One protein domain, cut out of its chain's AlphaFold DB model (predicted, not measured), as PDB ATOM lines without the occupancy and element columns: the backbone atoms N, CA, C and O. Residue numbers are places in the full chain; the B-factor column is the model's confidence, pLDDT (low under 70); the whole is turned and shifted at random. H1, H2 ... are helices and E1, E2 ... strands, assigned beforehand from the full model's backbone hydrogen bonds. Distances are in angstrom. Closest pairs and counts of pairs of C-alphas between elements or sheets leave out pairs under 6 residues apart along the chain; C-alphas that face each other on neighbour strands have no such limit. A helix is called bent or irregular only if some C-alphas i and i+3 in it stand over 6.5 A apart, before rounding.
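AT A GLANCE: This is residues 217 to 232 and 244 to 305 of the 309 residues of an uncharacterized protein of Phycomyces blakesleeanus (strain ATCC 8743b / DSM 1359 / FGSC 10004 / NBRC 33097 / NRRL 1555) (UniProt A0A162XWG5). A narrow ribbon of two parallel strands, E1 and E2, runs side by side, and one long helix, H2, runs back from the end of E1 toward the start of E2. Short helix H1 lies nearest the middle, while short helix H3 lies at the far end from the kinked end of H2, whose residues 270 to 275 stick out. The printed part has 78 residues, with three named helices and two named strands in the order H1, E1, H2, E2, H3, and its class is mixed, helices and strands. It is compact, with a radius of gyration of the C-alphas of 13.2 A, and spans 39 by 30 by 19 A.

HOW THE PARTS SIT: E1, residues 244 to 250, and E2, residues 281 to 288, are parallel neighbours at 31 degrees. N 247 and O 283, 2.9 A apart, and N 283 and O 245, 2.8 A apart, are within hydrogen-bond range. With H2, residues 255 to 278, they form a strand-helix-strand unit, two parallel neighbour strands with a helix between them in the chain; its crossover is right-handed. H1, residues 224 to 227, is close to H2 but not clearly touching; the closest C-alphas, of Met 227 and Ile 261, are 7.5 A apart. H1 and H3, residues 294 to 297, only just touch, with 3 pairs of C-alphas within 8 A; the closest, of Ala 226 and Ile 296, are 6.8 A apart. H2 and H3 are apart. In H2, 15 of 20 O i to N i+4 pairs are within hydrogen-bond range; H1 and H3 are too short for such a pair.

IN THESE COORDINATES: E1 begins at C-alpha 244 (-45.649, -42.420, -31.800) and measures 18.3 A; E2 measures 19.9 A and bends by 53 degrees at residue 285. H2 measures 27.2 A, has a kink of 110 degrees near residue 272, and is irregular, with C-alphas 271 and 274 9.0 A apart. H1 measures 5.2 A. H3 measures 5.1 A and ends at C-alpha 297 (-41.743, -18.123, -47.940).

THE WHOLE: The two C-alphas farthest apart, of Leu 274 and Asp 294, are 39.1 A apart. Residues 233 to 243 are not printed, and C-alphas 232 and 244 are 11.8 A apart across the cut. The links E1 to H2, H2 to E2 and E2 to H3 are tight. The model's mean pLDDT over the printed part is 82.2; residues 229 to 232 and residue 244 are under 70.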
ATOM      1  N   ASP A 217     -41.481 -12.141 -30.573       87.69
ATOM      2  CA  ASP A 217     -42.867 -12.375 -30.987       87.69
ATOM      3  C   ASP A 217     -42.948 -13.522 -32.010       87.69
ATOM      4  O   ASP A 217     -42.410 -13.430 -33.114       87.69
ATOM      5  N   CYS A 218     -43.633 -14.601 -31.632       87.38
ATOM      6  CA  CYS A 218     -43.886 -15.776 -32.461       87.38
ATOM      7  C   CYS A 218     -45.290 -15.754 -33.104       87.38
ATOM      8  O   CYS A 218     -45.786 -16.779 -33.587       87.38
ATOM      9  N   SER A 219     -45.953 -14.590 -33.120       82.19
ATOM     10  CA  SER A 219     -47.197 -14.365 -33.870       82.19
ATOM     11  C   SER A 219     -47.071 -14.814 -35.325       82.19
ATOM     12  O   SER A 219     -46.112 -14.478 -36.011       82.19
ATOM     13  N   GLY A 220     -48.069 -15.549 -35.818       81.38
ATOM     14  CA  GLY A 220     -48.123 -15.974 -37.220       81.38
ATOM     15  C   GLY A 220     -47.231 -17.166 -37.585       81.38
ATOM     16  O   GLY A 220     -47.304 -17.616 -38.717       81.38
ATOM     17  N   LEU A 221     -46.455 -17.735 -36.655       85.56
ATOM     18  CA  LEU A 221     -45.598 -18.904 -36.931       85.56
ATOM     19  C   LEU A 221     -46.328 -20.255 -36.909       85.56
ATOM     20  O   LEU A 221     -45.806 -21.260 -37.397       85.56
ATOM     21  N   ILE A 222     -47.542 -20.282 -36.355       84.62
ATOM     22  CA  ILE A 222     -48.440 -21.443 -36.362       84.62
ATOM     23  C   ILE A 222     -49.301 -21.375 -37.634       84.62
ATOM     24  O   ILE A 222     -50.488 -21.052 -37.578       84.62
ATOM     25  N   ILE A 223     -48.682 -21.641 -38.787       83.81
ATOM     26  CA  ILE A 223     -49.369 -21.832 -40.076       83.81
ATOM     27  C   ILE A 223     -49.516 -23.333 -40.317       83.81
ATOM     28  O   ILE A 223     -48.578 -24.084 -40.069       83.81
ATOM     29  N   GLU A 224     -50.676 -23.768 -40.814       80.19
ATOM     30  CA  GLU A 224     -50.979 -25.182 -41.072       80.19
ATOM     31  C   GLU A 224     -49.902 -25.859 -41.930       80.19
ATOM     32  O   GLU A 224     -49.283 -26.807 -41.464       80.19
ATOM     33  N   GLU A 225     -49.575 -25.299 -43.097       80.12
ATOM     34  CA  GLU A 225     -48.516 -25.800 -43.991       80.12
ATOM     35  C   GLU A 225     -47.135 -25.878 -43.307       80.12
ATOM     36  O   GLU A 225     -46.365 -26.814 -43.511       80.12
ATOM     37  N   ALA A 226     -46.821 -24.910 -42.439       78.94
ATOM     38  CA  ALA A 226     -45.526 -24.827 -41.768       78.94
ATOM     39  C   ALA A 226     -45.407 -25.749 -40.552       78.94
ATOM     40  O   ALA A 226     -44.295 -26.154 -40.217       78.94
ATOM     41  N   MET A 227     -46.531 -26.107 -39.930       79.31
ATOM     42  CA  MET A 227     -46.631 -27.083 -38.840       79.31
ATOM     43  C   MET A 227     -46.872 -28.508 -39.359       79.31
ATOM     44  O   MET A 227     -46.547 -29.473 -38.665       79.31
ATOM     45  N   SER A 228     -47.424 -28.639 -40.570       73.12
ATOM     46  CA  SER A 228     -47.641 -29.903 -41.267       73.12
ATOM     47  C   SER A 228     -46.323 -30.644 -41.469       73.12
ATOM     48  O   SER A 228     -45.236 -30.070 -41.509       73.12
ATOM     49  N   VAL A 229     -46.399 -31.957 -41.542       66.75
ATOM     50  CA  VAL A 229     -45.252 -32.856 -41.599       66.75
ATOM     51  C   VAL A 229     -45.620 -33.936 -42.591       66.75
ATOM     52  O   VAL A 229     -46.692 -34.524 -42.470       66.75
ATOM     53  N   GLY A 230     -44.757 -34.143 -43.588       59.94
ATOM     54  CA  GLY A 230     -45.027 -35.084 -44.669       59.94
ATOM     55  C   GLY A 230     -45.380 -36.454 -44.102       59.94
ATOM     56  O   GLY A 230     -44.652 -36.973 -43.248       59.94
ATOM     57  N   GLU A 231     -46.511 -36.992 -44.556       54.00
ATOM     58  CA  GLU A 231     -47.014 -38.292 -44.132       54.00
ATOM     59  C   GLU A 231     -45.930 -39.347 -44.391       54.00
ATOM     60  O   GLU A 231     -45.328 -39.403 -45.468       54.00
ATOM     61  N   SER A 232     -45.599 -40.126 -43.361       53.72
ATOM     62  CA  SER A 232     -44.624 -41.200 -43.504       53.72
ATOM     63  C   SER A 232     -45.304 -42.339 -44.243       53.72
ATOM     64  O   SER A 232     -46.064 -43.077 -43.631       53.72
ATOM     65  N   GLY A 244     -46.117 -43.763 -31.480       65.19
ATOM     66  CA  GLY A 244     -45.649 -42.420 -31.800       65.19
ATOM     67  C   GLY A 244     -45.598 -42.195 -33.306       65.19
ATOM     68  O   GLY A 244     -45.223 -43.086 -34.067       65.19
ATOM     69  N   LEU A 245     -45.969 -40.991 -33.733       71.50
ATOM     70  CA  LEU A 245     -45.920 -40.568 -35.127       71.50
ATOM     71  C   LEU A 245     -44.458 -40.420 -35.555       71.50
ATOM     72  O   LEU A 245     -43.746 -39.559 -35.032       71.50
ATOM     73  N   ARG A 246     -44.017 -41.235 -36.518       73.56
ATOM     74  CA  ARG A 246     -42.747 -41.021 -37.221       73.56
ATOM     75  C   ARG A 246     -42.947 -39.935 -38.266       73.56
ATOM     76  O   ARG A 246     -43.772 -40.085 -39.160       73.56
ATOM     77  N   LEU A 247     -42.211 -38.840 -38.134       74.75
ATOM     78  CA  LEU A 247     -42.390 -37.644 -38.950       74.75
ATOM     79  C   LEU A 247     -41.106 -37.316 -39.698       74.75
ATOM     80  O   LEU A 247     -40.035 -37.240 -39.092       74.75
ATOM     81  N   ARG A 248     -41.217 -37.063 -41.002       79.44
ATOM     82  CA  ARG A 248     -40.103 -36.524 -41.788       79.44
ATOM     83  C   ARG A 248     -39.968 -35.024 -41.518       79.44
ATOM     84  O   ARG A 248     -40.950 -34.284 -41.580       79.44
ATOM     85  N   ARG A 249     -38.758 -34.568 -41.182       80.50
ATOM     86  CA  ARG A 249     -38.471 -33.151 -40.900       80.50
ATOM     87  C   ARG A 249     -38.190 -32.417 -42.219       80.50
ATOM     88  O   ARG A 249     -37.292 -32.842 -42.934       80.50
ATOM     89  N   PRO A 250     -38.876 -31.317 -42.561       85.31
ATOM     90  CA  PRO A 250     -38.514 -30.541 -43.745       85.31
ATOM     91  C   PRO A 250     -37.155 -29.848 -43.576       85.31
ATOM     92  O   PRO A 250     -36.940 -29.127 -42.600       85.31
ATOM     93  N   GLY A 251     -36.251 -30.049 -44.537       86.69
ATOM     94  CA  GLY A 251     -34.874 -29.542 -44.530       86.69
ATOM     95  C   GLY A 251     -34.742 -28.030 -44.699       86.69
ATOM     96  O   GLY A 251     -33.675 -27.484 -44.424       86.69
ATOM     97  N   TRP A 252     -35.823 -27.345 -45.081       88.25
ATOM     98  CA  TRP A 252     -35.892 -25.885 -45.148       88.25
ATOM     99  C   TRP A 252     -36.088 -25.205 -43.783       88.25
ATOM    100  O   TRP A 252     -35.816 -24.010 -43.663       88.25
ATOM    101  N   ARG A 253     -36.546 -25.928 -42.749       89.50
ATOM    102  CA  ARG A 253     -36.747 -25.371 -41.399       89.50
ATOM    103  C   ARG A 253     -35.412 -25.156 -40.700       89.50
ATOM    104  O   ARG A 253     -34.588 -26.069 -40.661       89.50
ATOM    105  N   SER A 254     -35.229 -23.998 -40.074       89.31
ATOM    106  CA  SER A 254     -34.088 -23.773 -39.182       89.31
ATOM    107  C   SER A 254     -34.204 -24.577 -37.880       89.31
ATOM    108  O   SER A 254     -35.294 -24.992 -37.469       89.31
ATOM    109  N   ASP A 255     -33.085 -24.761 -37.178       89.06
ATOM    110  CA  ASP A 255     -33.091 -25.368 -35.841       89.06
ATOM    111  C   ASP A 255     -33.883 -24.528 -34.825       89.06
ATOM    112  O   ASP A 255     -34.581 -25.091 -33.982       89.06
ATOM    113  N   GLU A 256     -33.878 -23.194 -34.957       90.06
ATOM    114  CA  GLU A 256     -34.705 -22.299 -34.136       90.06
ATOM    115  C   GLU A 256     -36.211 -22.544 -34.348       90.06
ATOM    116  O   GLU A 256     -36.977 -22.560 -33.382       90.06
ATOM    117  N   TYR A 257     -36.661 -22.790 -35.585       89.50
ATOM    118  CA  TYR A 257     -38.072 -23.101 -35.848       89.50
ATOM    119  C   TYR A 257     -38.457 -24.508 -35.364       89.50
ATOM    120  O   TYR A 257     -39.539 -24.706 -34.809       89.50
ATOM    121  N   ASN A 258     -37.555 -25.488 -35.483       88.25
ATOM    122  CA  ASN A 258     -37.762 -26.816 -34.896       88.25
ATOM    123  C   ASN A 258     -37.812 -26.763 -33.351       88.25
ATOM    124  O   ASN A 258     -38.591 -27.494 -32.729       88.25
ATOM    125  N   HIS A 259     -37.042 -25.867 -32.723       89.19
ATOM    126  CA  HIS A 259     -37.135 -25.591 -31.289       89.19
ATOM    127  C   HIS A 259     -38.496 -24.981 -30.917       89.19
ATOM    128  O   HIS A 259     -39.156 -25.498 -30.016       89.19
ATOM    129  N   PHE A 260     -38.976 -23.981 -31.666       90.62
ATOM    130  CA  PHE A 260     -40.321 -23.412 -31.499       90.62
ATOM    131  C   PHE A 260     -41.434 -24.479 -31.553       90.62
ATOM    132  O   PHE A 260     -42.270 -24.525 -30.651       90.62
ATOM    133  N   ILE A 261     -41.419 -25.386 -32.542       88.44
ATOM    134  CA  ILE A 261     -42.393 -26.497 -32.626       88.44
ATOM    135  C   ILE A 261     -42.339 -27.369 -31.360       88.44
ATOM    136  O   ILE A 261     -43.375 -27.718 -30.793       88.44
ATOM    137  N   THR A 262     -41.133 -27.679 -30.881       87.50
ATOM    138  CA  THR A 262     -40.927 -28.490 -29.670       87.50
ATOM    139  C   THR A 262     -41.471 -27.790 -28.419       87.50
ATOM    140  O   THR A 262     -42.080 -28.434 -27.564       87.50
ATOM    141  N   LEU A 263     -41.307 -26.466 -28.310       90.12
ATOM    142  CA  LEU A 263     -41.893 -25.671 -27.226       90.12
ATOM    143  C   LEU A 263     -43.426 -25.675 -27.277       90.12
ATOM    144  O   LEU A 263     -44.054 -25.864 -26.236       90.12
ATOM    145  N   VAL A 264     -44.027 -25.519 -28.463       88.69
ATOM    146  CA  VAL A 264     -45.486 -25.617 -28.650       88.69
ATOM    147  C   VAL A 264     -45.998 -26.970 -28.149       88.69
ATOM    148  O   VAL A 264     -46.896 -27.002 -27.307       88.69
ATOM    149  N   ASP A 265     -45.399 -28.075 -28.599       86.69
ATOM    150  CA  ASP A 265     -45.816 -29.426 -28.206       86.69
ATOM    151  C   ASP A 265     -45.674 -29.650 -26.689       86.69
ATOM    152  O   ASP A 265     -46.609 -30.131 -26.043       86.69
ATOM    153  N   ASN A 266     -44.560 -29.217 -26.089       88.06
ATOM    154  CA  ASN A 266     -44.333 -29.310 -24.644       88.06
ATOM    155  C   ASN A 266     -45.363 -28.510 -23.827       88.06
ATOM    156  O   ASN A 266     -45.834 -28.994 -22.794       88.06
ATOM    157  N   LYS A 267     -45.749 -27.303 -24.273       87.12
ATOM    158  CA  LYS A 267     -46.791 -26.505 -23.599       87.12
ATOM    159  C   LYS A 267     -48.164 -27.173 -23.713       87.12
ATOM    160  O   LYS A 267     -48.875 -27.241 -22.716       87.12
ATOM    161  N   VAL A 268     -48.515 -27.738 -24.874       86.12
ATOM    162  CA  VAL A 268     -49.781 -28.480 -25.046       86.12
ATOM    163  C   VAL A 268     -49.826 -29.725 -24.147       86.12
ATOM    164  O   VAL A 268     -50.849 -29.983 -23.513       86.12
ATOM    165  N   VAL A 269     -48.721 -30.471 -24.029       87.31
ATOM    166  CA  VAL A 269     -48.604 -31.606 -23.093       87.31
ATOM    167  C   VAL A 269     -48.803 -31.153 -21.640       87.31
ATOM    168  O   VAL A 269     -49.568 -31.785 -20.908       87.31
ATOM    169  N   ALA A 270     -48.168 -30.049 -21.233       87.69
ATOM    170  CA  ALA A 270     -48.294 -29.503 -19.882       87.69
ATOM    171  C   ALA A 270     -49.733 -29.054 -19.555       87.69
ATOM    172  O   ALA A 270     -50.255 -29.412 -18.500       87.69
ATOM    173  N   ASP A 271     -50.396 -28.348 -20.475       86.12
ATOM    174  CA  ASP A 271     -51.780 -27.875 -20.318       86.12
ATOM    175  C   ASP A 271     -52.803 -29.014 -20.222       86.12
ATOM    176  O   ASP A 271     -53.801 -28.913 -19.502       86.12
ATOM    177  N   LEU A 272     -52.580 -30.110 -20.955       87.31
ATOM    178  CA  LEU A 272     -53.427 -31.302 -20.882       87.31
ATOM    179  C   LEU A 272     -53.215 -32.087 -19.582       87.31
ATOM    180  O   LEU A 272     -54.125 -32.804 -19.150       87.31
ATOM    181  N   GLY A 273     -52.039 -31.966 -18.959       89.44
ATOM    182  CA  GLY A 273     -51.683 -32.630 -17.708       89.44
ATOM    183  C   GLY A 273     -51.904 -34.140 -17.791       89.44
ATOM    184  O   GLY A 273     -51.329 -34.821 -18.639       89.44
ATOM    185  N   LEU A 274     -52.797 -34.674 -16.953       87.94
ATOM    186  CA  LEU A 274     -53.158 -36.099 -16.958       87.94
ATOM    187  C   LEU A 274     -53.778 -36.582 -18.283       87.94
ATOM    188  O   LEU A 274     -53.717 -37.773 -18.568       87.94
ATOM    189  N   ASN A 275     -54.347 -35.694 -19.108       89.69
ATOM    190  CA  ASN A 275     -54.917 -36.044 -20.416       89.69
ATOM    191  C   ASN A 275     -53.877 -36.092 -21.547       89.69
ATOM    192  O   ASN A 275     -54.226 -36.445 -22.670       89.69
ATOM    193  N   SER A 276     -52.606 -35.775 -21.275       85.12
ATOM    194  CA  SER A 276     -51.521 -35.847 -22.268       85.12
ATOM    195  C   SER A 276     -51.346 -37.242 -22.885       85.12
ATOM    196  O   SER A 276     -50.907 -37.339 -24.026       85.12
ATOM    197  N   HIS A 277     -51.789 -38.309 -22.204       83.50
ATOM    198  CA  HIS A 277     -51.848 -39.678 -22.738       83.50
ATOM    199  C   HIS A 277     -52.703 -39.834 -24.013       83.50
ATOM    200  O   HIS A 277     -52.635 -40.869 -24.668       83.50
ATOM    201  N   GLN A 278     -53.540 -38.843 -24.345       83.38
ATOM    202  CA  GLN A 278     -54.341 -38.815 -25.574       83.38
ATOM    203  C   GLN A 278     -53.553 -38.295 -26.785       83.38
ATOM    204  O   GLN A 278     -54.029 -38.410 -27.914       83.38
ATOM    205  N   LEU A 279     -52.368 -37.715 -26.571       82.56
ATOM    206  CA  LEU A 279     -51.471 -37.298 -27.642       82.56
ATOM    207  C   LEU A 279     -50.533 -38.442 -28.029       82.56
ATOM    208  O   LEU A 279     -49.908 -39.069 -27.177       82.56
ATOM    209  N   LEU A 280     -50.378 -38.653 -29.335       80.44
ATOM    210  CA  LEU A 280     -49.290 -39.467 -29.867       80.44
ATOM    211  C   LEU A 280     -47.981 -38.681 -29.749       80.44
ATOM    212  O   LEU A 280     -47.923 -37.504 -30.112       80.44
ATOM    213  N   SER A 281     -46.921 -39.333 -29.272       75.25
ATOM    214  CA  SER A 281     -45.588 -38.729 -29.260       75.25
ATOM    215  C   SER A 281     -45.092 -38.519 -30.692       75.25
ATOM    216  O   SER A 281     -45.356 -39.327 -31.581       75.25
ATOM    217  N   ARG A 282     -44.373 -37.422 -30.937       75.31
ATOM    218  CA  ARG A 282     -43.745 -37.145 -32.234       75.31
ATOM    219  C   ARG A 282     -42.291 -37.594 -32.212       75.31
ATOM    220  O   ARG A 282     -41.505 -37.104 -31.408       75.31
ATOM    221  N   ALA A 283     -41.933 -38.496 -33.117       73.69
ATOM    222  CA  ALA A 283     -40.563 -38.915 -33.368       73.69
ATOM    223  C   ALA A 283     -40.123 -38.360 -34.729       73.69
ATOM    224  O   ALA A 283     -40.514 -38.875 -35.777       73.69
ATOM    225  N   PHE A 284     -39.319 -37.296 -34.723       71.19
ATOM    226  CA  PHE A 284     -38.709 -36.786 -35.950       71.19
ATOM    227  C   PHE A 284     -37.627 -37.763 -36.422       71.19
ATOM    228  O   PHE A 284     -36.676 -38.030 -35.690       71.19
ATOM    229  N   GLY A 285     -37.816 -38.313 -37.620       72.75
ATOM    230  CA  GLY A 285     -36.879 -39.214 -38.282       72.75
ATOM    231  C   GLY A 285     -35.985 -38.461 -39.262       72.75
ATOM    232  O   GLY A 285     -35.335 -37.481 -38.904       72.75
ATOM    233  N   GLU A 286     -35.963 -38.926 -40.507       78.38
ATOM    234  CA  GLU A 286     -35.147 -38.351 -41.577       78.38
ATOM    235  C   GLU A 286     -35.536 -36.905 -41.917       78.38
ATOM    236  O   GLU A 286     -36.713 -36.521 -41.893       78.38
ATOM    237  N   THR A 287     -34.527 -36.115 -42.288       82.00
ATOM    238  CA  THR A 287     -34.717 -34.790 -42.878       82.00
ATOM    239  C   THR A 287     -34.917 -34.933 -44.384       82.00
ATOM    240  O   THR A 287     -34.075 -35.508 -45.070       82.00
ATOM    241  N   VAL A 288     -36.017 -34.394 -44.907       83.00
ATOM    242  CA  VAL A 288     -36.311 -34.336 -46.344       83.00
ATOM    243  C   VAL A 288     -35.872 -32.983 -46.870       83.00
ATOM    244  O   VAL A 288     -36.481 -31.964 -46.545       83.00
ATOM    245  N   GLU A 289     -34.818 -32.972 -47.679       83.75
ATOM    246  CA  GLU A 289     -34.393 -31.765 -48.385       83.75
ATOM    247  C   GLU A 289     -35.441 -31.349 -49.428       83.75
ATOM    248  O   GLU A 289     -36.025 -32.180 -50.124       83.75
ATOM    249  N   GLY A 290     -35.692 -30.045 -49.515       81.50
ATOM    250  CA  GLY A 290     -36.708 -29.457 -50.382       81.50
ATOM    251  C   GLY A 290     -36.807 -27.941 -50.174       81.50
ATOM    252  O   GLY A 290     -36.342 -27.442 -49.145       81.50
ATOM    253  N   PRO A 291     -37.380 -27.199 -51.136       84.75
ATOM    254  CA  PRO A 291     -37.530 -25.748 -51.038       84.75
ATOM    255  C   PRO A 291     -38.515 -25.348 -49.931       84.75
ATOM    256  O   PRO A 291     -39.347 -26.148 -49.495       84.75
ATOM    257  N   VAL A 292     -38.448 -24.084 -49.504       85.81
ATOM    258  CA  VAL A 292     -39.505 -23.466 -48.690       85.81
ATOM    259  C   VAL A 292     -40.784 -23.409 -49.541       85.81
ATOM    260  O   VAL A 292     -40.714 -22.915 -50.664       85.81
ATOM    261  N   PRO A 293     -41.949 -23.879 -49.061       84.75
ATOM    262  CA  PRO A 293     -43.197 -23.751 -49.811       84.75
ATOM    263  C   PRO A 293     -43.571 -22.280 -50.046       84.75
ATOM    264  O   PRO A 293     -43.546 -21.481 -49.106       84.75
ATOM    265  N   ASP A 294     -43.992 -21.931 -51.267       83.50
ATOM    266  CA  ASP A 294     -44.320 -20.550 -51.678       83.50
ATOM    267  C   ASP A 294     -45.330 -19.861 -50.740       83.50
ATOM    268  O   ASP A 294     -45.226 -18.669 -50.443       83.50
ATOM    269  N   ALA A 295     -46.289 -20.636 -50.219       80.06
ATOM    270  CA  ALA A 295     -47.292 -20.175 -49.262       80.06
ATOM    271  C   ALA A 295     -46.691 -19.679 -47.930       80.06
ATOM    272  O   ALA A 295     -47.322 -18.886 -47.234       80.06
ATOM    273  N   ILE A 296     -45.488 -20.136 -47.571       82.25
ATOM    274  CA  ILE A 296     -44.792 -19.842 -46.310       82.25
ATOM    275  C   ILE A 296     -43.667 -18.823 -46.525       82.25
ATOM    276  O   ILE A 296     -43.469 -17.954 -45.676       82.25
ATOM    277  N   ALA A 297     -42.960 -18.894 -47.660       81.00
ATOM    278  CA  ALA A 297     -41.743 -18.123 -47.940       81.00
ATOM    279  C   ALA A 297     -41.900 -16.600 -47.749       81.00
ATOM    280  O   ALA A 297     -40.983 -15.934 -47.280       81.00
ATOM    281  N   SER A 298     -43.080 -16.053 -48.056       79.75
ATOM    282  CA  SER A 298     -43.398 -14.623 -47.893       79.75
ATOM    283  C   SER A 298     -43.919 -14.227 -46.503       79.75
ATOM    284  O   SER A 298     -43.987 -13.038 -46.193       79.75
ATOM    285  N   GLN A 299     -44.303 -15.198 -45.669       82.12
ATOM    286  CA  GLN A 299     -44.920 -14.974 -44.354       82.12
ATOM    287  C   GLN A 299     -43.959 -15.233 -43.187       82.12
ATOM    288  O   GLN A 299     -44.216 -14.787 -42.069       82.12
ATOM    289  N   PHE A 300     -42.873 -15.972 -43.421       86.25
ATOM    290  CA  PHE A 300     -41.964 -16.413 -42.367       86.25
ATOM    291  C   PHE A 300     -40.782 -15.462 -42.148       86.25
ATOM    292  O   PHE A 300     -40.223 -14.922 -43.103       86.25
ATOM    293  N   PRO A 301     -40.354 -15.263 -40.888       86.00
ATOM    294  CA  PRO A 301     -39.156 -14.498 -40.600       86.00
ATOM    295  C   PRO A 301     -37.916 -15.289 -41.025       86.00
ATOM    296  O   PRO A 301     -37.869 -16.510 -40.889       86.00
ATOM    297  N   GLN A 302     -36.873 -14.571 -41.447       85.88
ATOM    298  CA  GLN A 302     -35.590 -15.132 -41.896       85.88
ATOM    299  C   GLN A 302     -35.041 -16.229 -40.975       85.88
ATOM    300  O   GLN A 302     -34.621 -17.278 -41.444       85.88
ATOM    301  N   TRP A 303     -35.109 -16.026 -39.654       87.81
ATOM    302  CA  TRP A 303     -34.593 -16.980 -38.669       87.81
ATOM    303  C   TRP A 303     -35.310 -18.336 -38.668       87.81
ATOM    304  O   TRP A 303     -34.742 -19.306 -38.176       87.81
ATOM    305  N   ALA A 304     -36.536 -18.431 -39.193       87.94
ATOM    306  CA  ALA A 304     -37.287 -19.683 -39.269       87.94
ATOM    307  C   ALA A 304     -36.896 -20.550 -40.484       87.94
ATOM    308  O   ALA A 304     -37.223 -21.739 -40.535       87.94
ATOM    309  N   LEU A 305     -36.177 -19.966 -41.448       88.12
ATOM    310  CA  LEU A 305     -35.735 -20.598 -42.686       88.12
ATOM    311  C   LEU A 305     -34.235 -20.905 -42.590       88.12
ATOM    312  O   LEU A 305     -33.443 -20.066 -42.171       88.12
TER     313      LEU A 305